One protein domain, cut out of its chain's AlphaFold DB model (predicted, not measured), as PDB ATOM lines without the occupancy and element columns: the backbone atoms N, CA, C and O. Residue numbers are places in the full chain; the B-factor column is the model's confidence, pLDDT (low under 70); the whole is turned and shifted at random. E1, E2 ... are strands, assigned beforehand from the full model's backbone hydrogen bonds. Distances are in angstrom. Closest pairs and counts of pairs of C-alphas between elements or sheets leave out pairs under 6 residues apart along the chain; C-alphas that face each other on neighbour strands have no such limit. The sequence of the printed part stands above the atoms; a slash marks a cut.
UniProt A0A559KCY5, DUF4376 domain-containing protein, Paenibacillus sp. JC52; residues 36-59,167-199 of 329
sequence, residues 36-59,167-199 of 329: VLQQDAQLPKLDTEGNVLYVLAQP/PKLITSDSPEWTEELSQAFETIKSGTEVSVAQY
ATOM      1  N   VAL A  36      22.507  17.665 -31.064       44.47
ATOM      2  CA  VAL A  36      21.168  17.911 -30.533       44.47
ATOM      3  C   VAL A  36      20.525  19.018 -31.367       44.47
ATOM      4  O   VAL A  36      20.885  20.188 -31.252       44.47
ATOM      5  N   LEU A  37      19.595  18.650 -32.243       43.00
ATOM      6  CA  LEU A  37      18.678  19.591 -32.870       43.00
ATOM      7  C   LEU A  37      17.713  20.073 -31.789       43.00
ATOM      8  O   LEU A  37      16.852  19.312 -31.353       43.00
ATOM      9  N   GLN A  38      17.907  21.302 -31.315       44.31
ATOM     10  CA  GLN A  38      16.982  21.937 -30.383       44.31
ATOM     11  C   GLN A  38      15.777  22.456 -31.168       44.31
ATOM     12  O   GLN A  38      15.924  23.294 -32.054       44.31
ATOM     13  N   GLN A  39      14.600  21.923 -30.862       54.44
ATOM     14  CA  GLN A  39      13.327  22.484 -31.271       54.44
ATOM     15  C   GLN A  39      12.709  23.174 -30.061       54.44
ATOM     16  O   GLN A  39      12.443  22.536 -29.037       54.44
ATOM     17  N   ASP A  40      12.490  24.473 -30.211       58.50
ATOM     18  CA  ASP A  40      11.891  25.325 -29.198       58.50
ATOM     19  C   ASP A  40      10.367  25.303 -29.380       58.50
ATOM     20  O   ASP A  40       9.842  25.726 -30.412       58.50
ATOM     21  N   ALA A  41       9.648  24.780 -28.388       69.56
ATOM     22  CA  ALA A  41       8.190  24.848 -28.323       69.56
ATOM     23  C   ALA A  41       7.776  25.850 -27.240       69.56
ATOM     24  O   ALA A  41       8.294  25.799 -26.128       69.56
ATOM     25  N   GLN A  42       6.838  26.747 -27.551       67.62
ATOM     26  CA  GLN A  42       6.234  27.640 -26.559       67.62
ATOM     27  C   GLN A  42       5.028  26.934 -25.937       67.62
ATOM     28  O   GLN A  42       4.039  26.699 -26.633       67.62
ATOM     29  N   LEU A  43       5.097  26.593 -24.649       81.00
ATOM     30  CA  LEU A  43       3.945  26.099 -23.889       81.00
ATOM     31  C   LEU A  43       3.529  27.123 -22.830       81.00
ATOM     32  O   LEU A  43       4.399  27.804 -22.287       81.00
ATOM     33  N   PRO A  44       2.227  27.264 -22.522       84.00
ATOM     34  CA  PRO A  44       1.795  28.086 -21.399       84.00
ATOM     35  C   PRO A  44       2.450  27.602 -20.101       84.00
ATOM     36  O   PRO A  44       2.439  26.405 -19.815       84.00
ATOM     37  N   LYS A  45       2.999  28.526 -19.308       84.94
ATOM     38  CA  LYS A  45       3.502  28.213 -17.967       84.94
ATOM     39  C   LYS A  45       2.330  27.880 -17.057       84.94
ATOM     40  O   LYS A  45       1.336  28.608 -17.044       84.94
ATOM     41  N   LEU A  46       2.481  26.816 -16.279       88.44
ATOM     42  CA  LEU A  46       1.499  26.391 -15.289       88.44
ATOM     43  C   LEU A  46       2.080  26.527 -13.876       88.44
ATOM     44  O   LEU A  46       3.287  26.372 -13.685       88.44
ATOM     45  N   ASP A  47       1.237  26.821 -12.891       88.50
ATOM     46  CA  ASP A  47       1.614  26.723 -11.478       88.50
ATOM     47  C   ASP A  47       1.657  25.255 -10.994       88.50
ATOM     48  O   ASP A  47       1.460  24.308 -11.761       88.50
ATOM     49  N   THR A  48       1.913  25.044  -9.699       87.06
ATOM     50  CA  THR A  48       1.966  23.699  -9.095       87.06
ATOM     51  C   THR A  48       0.632  22.950  -9.109       87.06
ATOM     52  O   THR A  48       0.618  21.740  -8.885       87.06
ATOM     53  N   GLU A  49      -0.476  23.646  -9.348       89.06
ATOM     54  CA  GLU A  49      -1.834  23.099  -9.394       89.06
ATOM     55  C   GLU A  49      -2.336  22.915 -10.839       89.06
ATOM     56  O   GLU A  49      -3.395  22.326 -11.057       89.06
ATOM     57  N   GLY A  50      -1.549  23.339 -11.834       86.56
ATOM     58  CA  GLY A  50      -1.870  23.228 -13.256       86.56
ATOM     59  C   GLY A  50      -2.626  24.431 -13.828       86.56
ATOM     60  O   GLY A  50      -3.125  24.343 -14.950       86.56
ATOM     61  N   ASN A  51      -2.720  25.545 -13.099       88.44
ATOM     62  CA  ASN A  51      -3.373  26.762 -13.579       88.44
ATOM     63  C   ASN A  51      -2.436  27.564 -14.489       88.44
ATOM     64  O   ASN A  51      -1.241  27.668 -14.224       88.44
ATOM     65  N   VAL A  52      -2.985  28.176 -15.543       84.94
ATOM     66  CA  VAL A  52      -2.217  29.012 -16.481       84.94
ATOM     67  C   VAL A  52      -1.740  30.294 -15.799       84.94
ATOM     68  O   VAL A  52      -2.534  31.022 -15.199       84.94
ATOM     69  N   LEU A  53      -0.449  30.588 -15.945       85.12
ATOM     70  CA  LEU A  53       0.173  31.816 -15.467       85.12
ATOM     71  C   LEU A  53       0.094  32.928 -16.518       85.12
ATOM     72  O   LEU A  53       0.183  32.694 -17.723       85.12
ATOM     73  N   TYR A  54      -0.024  34.161 -16.042       90.25
ATOM     74  CA  TYR A  54      -0.087  35.390 -16.821       90.25
ATOM     75  C   TYR A  54       1.058  36.320 -16.425       90.25
ATOM     76  O   TYR A  54       1.534  36.302 -15.289       90.25
ATOM     77  N   VAL A  55       1.509  37.119 -17.386       83.69
ATOM     78  CA  VAL A  55       2.624  38.057 -17.256       83.69
ATOM     79  C   VAL A  55       2.079  39.406 -16.798       83.69
ATOM     80  O   VAL A  55       1.387  40.081 -17.557       83.69
ATOM     81  N   LEU A  56       2.413  39.817 -15.577       86.31
ATOM     82  CA  LEU A  56       2.159  41.164 -15.076       86.31
ATOM     83  C   LEU A  56       3.444  41.991 -15.187       86.31
ATOM     84  O   LEU A  56       4.429  41.721 -14.494       86.31
ATOM     85  N   ALA A  57       3.436  43.001 -16.059       82.06
ATOM     86  CA  ALA A  57       4.552  43.931 -16.191       82.06
ATOM     87  C   ALA A  57       4.783  44.672 -14.867       82.06
ATOM     88  O   ALA A  57       3.843  45.191 -14.260       82.06
ATOM     89  N   GLN A  58       6.035  44.714 -14.419       82.19
ATOM     90  CA  GLN A  58       6.428  45.464 -13.233       82.19
ATOM     91  C   GLN A  58       7.017  46.816 -13.657       82.19
ATOM     92  O   GLN A  58       7.644  46.888 -14.715       82.19
ATOM     93  N   PRO A  59       6.808  47.892 -12.877       80.12
ATOM     94  CA  PRO A  59       7.504  49.145 -13.131       80.12
ATOM     95  C   PRO A  59       9.016  48.936 -13.001       80.12
ATOM     96  O   PRO A  59       9.467  48.119 -12.195       80.12
ATOM     97  N   PRO A 167       8.982  40.374 -15.442       82.81
ATOM     98  CA  PRO A 167       7.560  40.394 -15.151       82.81
ATOM     99  C   PRO A 167       7.163  39.401 -14.053       82.81
ATOM    100  O   PRO A 167       7.646  38.266 -13.996       82.81
ATOM    101  N   LYS A 168       6.199  39.794 -13.220       86.81
ATOM    102  CA  LYS A 168       5.643  38.926 -12.182       86.81
ATOM    103  C   LYS A 168       4.677  37.930 -12.823       86.81
ATOM    104  O   LYS A 168       3.795  38.322 -13.583       86.81
ATOM    105  N   LEU A 169       4.814  36.647 -12.497       88.00
ATOM    106  CA  LEU A 169       3.855  35.623 -12.913       88.00
ATOM    107  C   LEU A 169       2.709  35.548 -11.904       88.00
ATOM    108  O   LEU A 169       2.957  35.376 -10.710       88.00
ATOM    109  N   ILE A 170       1.471  35.673 -12.381       87.31
ATOM    110  CA  ILE A 170       0.262  35.575 -11.552       87.31
ATOM    111  C   ILE A 170      -0.776  34.645 -12.185       87.31
ATOM    112  O   ILE A 170      -0.792  34.449 -13.396       87.31
ATOM    113  N   THR A 171      -1.653  34.079 -11.369       87.56
ATOM    114  CA  THR A 171      -2.798  33.258 -11.787       87.56
ATOM    115  C   THR A 171      -4.051  34.123 -11.994       87.56
ATOM    116  O   THR A 171      -4.094  35.281 -11.573       87.56
ATOM    117  N   SER A 172      -5.089  33.584 -12.644       86.69
ATOM    118  CA  SER A 172      -6.341  34.316 -12.926       86.69
ATOM    119  C   SER A 172      -7.202  34.625 -11.696       86.69
ATOM    120  O   SER A 172      -8.127  35.425 -11.777       86.69
ATOM    121  N   ASP A 173      -6.930  33.980 -10.565       87.44
ATOM    122  CA  ASP A 173      -7.556  34.241  -9.266       87.44
ATOM    123  C   ASP A 173      -6.772  35.260  -8.414       87.44
ATOM    124  O   ASP A 173      -7.239  35.654  -7.343       87.44
ATOM    125  N   SER A 174      -5.610  35.731  -8.890       88.44
ATOM    126  CA  SER A 174      -4.855  36.794  -8.224       88.44
ATOM    127  C   SER A 174      -5.663  38.098  -8.192       88.44
ATOM    128  O   SER A 174      -6.226  38.494  -9.213       88.44
ATOM    129  N   PRO A 175      -5.673  38.846  -7.070       88.25
ATOM    130  CA  PRO A 175      -6.347  40.145  -6.991       88.25
ATOM    131  C   PRO A 175      -5.746  41.208  -7.931       88.25
ATOM    132  O   PRO A 175      -6.367  42.244  -8.152       88.25
ATOM    133  N   GLU A 176      -4.542  40.972  -8.459       87.88
ATOM    134  CA  GLU A 176      -3.840  41.845  -9.412       87.88
ATOM    135  C   GLU A 176      -4.160  41.493 -10.880       87.88
ATOM    136  O   GLU A 176      -3.643  42.131 -11.799       87.88
ATOM    137  N   TRP A 177      -4.972  40.458 -11.119       89.50
ATOM    138  CA  TRP A 177      -5.309  39.994 -12.459       89.50
ATOM    139  C   TRP A 177      -6.288  40.935 -13.176       89.50
ATOM    140  O   TRP A 177      -7.213  41.483 -12.575       89.50
ATOM    141  N   THR A 178      -6.104  41.082 -14.490       78.81
ATOM    142  CA  THR A 178      -7.030  41.784 -15.392       78.81
ATOM    143  C   THR A 178      -7.155  41.020 -16.715       78.81
ATOM    144  O   THR A 178      -6.228  40.306 -17.104       78.81
ATOM    145  N   GLU A 179      -8.275  41.185 -17.430       81.44
ATOM    146  CA  GLU A 179      -8.525  40.534 -18.734       81.44
ATOM    147  C   GLU A 179      -7.522  40.937 -19.835       81.44
ATOM    148  O   GLU A 179      -7.431  40.268 -20.861       81.44
ATOM    149  N   GLU A 180      -6.748  42.006 -19.625       78.50
ATOM    150  CA  GLU A 180      -5.775  42.539 -20.588       78.50
ATOM    151  C   GLU A 180      -4.375  41.902 -20.465       78.50
ATOM    152  O   GLU A 180      -3.502  42.168 -21.294       78.50
ATOM    153  N   LEU A 181      -4.130  41.055 -19.455       78.19
ATOM    154  CA  LEU A 181      -2.824  40.420 -19.247       78.19
ATOM    155  C   LEU A 181      -2.550  39.302 -20.261       78.19
ATOM    156  O   LEU A 181      -3.384  38.435 -20.521       78.19
ATOM    157  N   SER A 182      -1.324  39.262 -20.787       79.06
ATOM    158  CA  SER A 182      -0.875  38.194 -21.684       79.06
ATOM    159  C   SER A 182      -0.514  36.918 -20.919       79.06
ATOM    160  O   SER A 182       0.113  36.986 -19.860       79.06
ATOM    161  N   GLN A 183      -0.840  35.748 -21.475       85.38
ATOM    162  CA  GLN A 183      -0.394  34.459 -20.931       85.38
ATOM    163  C   GLN A 183       1.135  34.363 -20.919       85.38
ATOM    164  O   GLN A 183       1.812  34.814 -21.844       85.38
ATOM    165  N   ALA A 184       1.678  33.761 -19.866       78.31
ATOM    166  CA  ALA A 184       3.094  33.468 -19.763       78.31
ATOM    167  C   ALA A 184       3.403  32.168 -20.502       78.31
ATOM    168  O   ALA A 184       2.748  31.154 -20.277       78.31
ATOM    169  N   PHE A 185       4.434  32.186 -21.342       80.75
ATOM    170  CA  PHE A 185       4.921  31.001 -22.041       80.75
ATOM    171  C   PHE A 185       6.315  30.627 -21.536       80.75
ATOM    172  O   PHE A 185       7.113  31.483 -21.147       80.75
ATOM    173  N   GLU A 186       6.603  29.333 -21.506       75.62
ATOM    174  CA  GLU A 186       7.947  28.798 -21.375       75.62
ATOM    175  C   GLU A 186       8.387  28.173 -22.687       75.62
ATOM    176  O   GLU A 186       7.621  27.514 -23.390       75.62
ATOM    177  N   THR A 187       9.659  28.384 -23.003       72.12
ATOM    178  CA  THR A 187      10.301  27.725 -24.130       72.12
ATOM    179  C   THR A 187      10.832  26.383 -23.663       72.12
ATOM    180  O   THR A 187      11.829  26.312 -22.944       72.12
ATOM    181  N   ILE A 188      10.179  25.309 -24.083       68.75
ATOM    182  CA  ILE A 188      10.684  23.958 -23.880       68.75
ATOM    183  C   ILE A 188      11.622  23.645 -25.033       68.75
ATOM    184  O   ILE A 188      11.203  23.539 -26.186       68.75
ATOM    185  N   LYS A 189      12.902  23.479 -24.706       56.22
ATOM    186  CA  LYS A 189      13.918  23.031 -25.654       56.22
ATOM    187  C   LYS A 189      13.896  21.513 -25.708       56.22
ATOM    188  O   LYS A 189      14.386  20.847 -24.797       56.22
ATOM    189  N   SER A 190      13.319  20.953 -26.761       55.00
ATOM    190  CA  SER A 190      13.383  19.512 -27.015       55.00
ATOM    191  C   SER A 190      14.557  19.210 -27.940       55.00
ATOM    192  O   SER A 190      14.745  19.871 -28.956       55.00
ATOM    193  N   GLY A 191      15.403  18.257 -27.559       42.03
ATOM    194  CA  GLY A 191      16.608  17.913 -28.299       42.03
ATOM    195  C   GLY A 191      16.453  16.602 -29.059       42.03
ATOM    196  O   GLY A 191      16.313  15.562 -28.424       42.03
ATOM    197  N   THR A 192      16.522  16.623 -30.392       43.47
ATOM    198  CA  THR A 192      16.652  15.389 -31.185       43.47
ATOM    199  C   THR A 192      18.109  15.157 -31.528       43.47
ATOM    200  O   THR A 192      18.762  16.000 -32.133       43.47
ATOM    201  N   GLU A 193      18.628  14.007 -31.132       39.44
ATOM    202  CA  GLU A 193      20.030  13.674 -31.285       39.44
ATOM    203  C   GLU A 193      20.292  13.039 -32.658       39.44
ATOM    204  O   GLU A 193      19.787  11.958 -32.954       39.44
ATOM    205  N   VAL A 194      21.058  13.717 -33.513       43.62
ATOM    206  CA  VAL A 194      21.401  13.240 -34.858       43.62
ATOM    207  C   VAL A 194      22.898  12.957 -34.929       43.62
ATOM    208  O   VAL A 194      23.724  13.833 -34.659       43.62
ATOM    209  N   SER A 195      23.250  11.727 -35.294       38.72
ATOM    210  CA  SER A 195      24.625  11.287 -35.531       38.72
ATOM    211  C   SER A 195      25.048  11.622 -36.963       38.72
ATOM    212  O   SER A 195      24.411  11.215 -37.934       38.72
ATOM    213  N   VAL A 196      26.123  12.398 -37.102       43.31
ATOM    214  CA  VAL A 196      26.637  12.852 -38.401       43.31
ATOM    215  C   VAL A 196      27.720  11.884 -38.873       43.31
ATOM    216  O   VAL A 196      28.800  11.829 -38.298       43.31
ATOM    217  N   ALA A 197      27.443  11.123 -39.932       36.19
ATOM    218  CA  ALA A 197      28.425  10.275 -40.604       36.19
ATOM    219  C   ALA A 197      29.114  11.053 -41.739       36.19
ATOM    220  O   ALA A 197      28.845  10.810 -42.913       36.19
ATOM    221  N   GLN A 198      29.971  12.023 -41.415       40.66
ATOM    222  CA  GLN A 198      30.889  12.609 -42.397       40.66
ATOM    223  C   GLN A 198      32.262  12.846 -41.773       40.66
ATOM    224  O   GLN A 198      32.375  13.359 -40.663       40.66
ATOM    225  N   TYR A 199      33.291  12.429 -42.510       37.09
ATOM    226  CA  TYR A 199      34.700  12.519 -42.146       37.09
ATOM    227  C   TYR A 199      35.087  13.950 -41.733       37.09
ATOM    228  O   TYR A 199      34.763  14.886 -42.470       37.09
TER     229      TYR A 199
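AT A GLANCE: This is residues 36 to 59 and 167 to 199 of the 329 residues of the protein "DUF4376 domain-containing protein" of Paenibacillus sp. JC52 (UniProt A0A559KCY5). Strands E1 and E4 make a long ribbon, with a small head of loops and short strands E2 and E3 at one end and a tail, residues 196 to 199, at the other. The 57 printed residues, under half in named elements, hold E1 to E4 in order, two antiparallel sheets, and no named helix: all strand. The extended whole spans 60 by 27 by 15 A, with a radius of gyration of the C-alphas of 17.2 A.

HOW THE PARTS SIT: E1, residues 36 to 44, and E4, residues 185 to 195, are antiparallel at 160 degrees, with N 39 and O 190 within hydrogen-bond range at 2.8 A. E2, residues 54 to 56, and E3, residues 168 to 170, are antiparallel, with N 54 and O 170 at 2.8 A.

IN THESE COORDINATES: Find C-alpha 36 at (21.168, 17.911, -30.533), where E1 begins its 23.7 A; E4 runs 31.0 A to C-alpha 195 at (24.625, 11.287, -35.531).

THE WHOLE: Residues 60 to 166 are not printed; C-alphas 59 and 167 are 9.0 A apart. The E3 to E4 link is long. Residues 36 to 42 and 188 to 199 have pLDDT under 70.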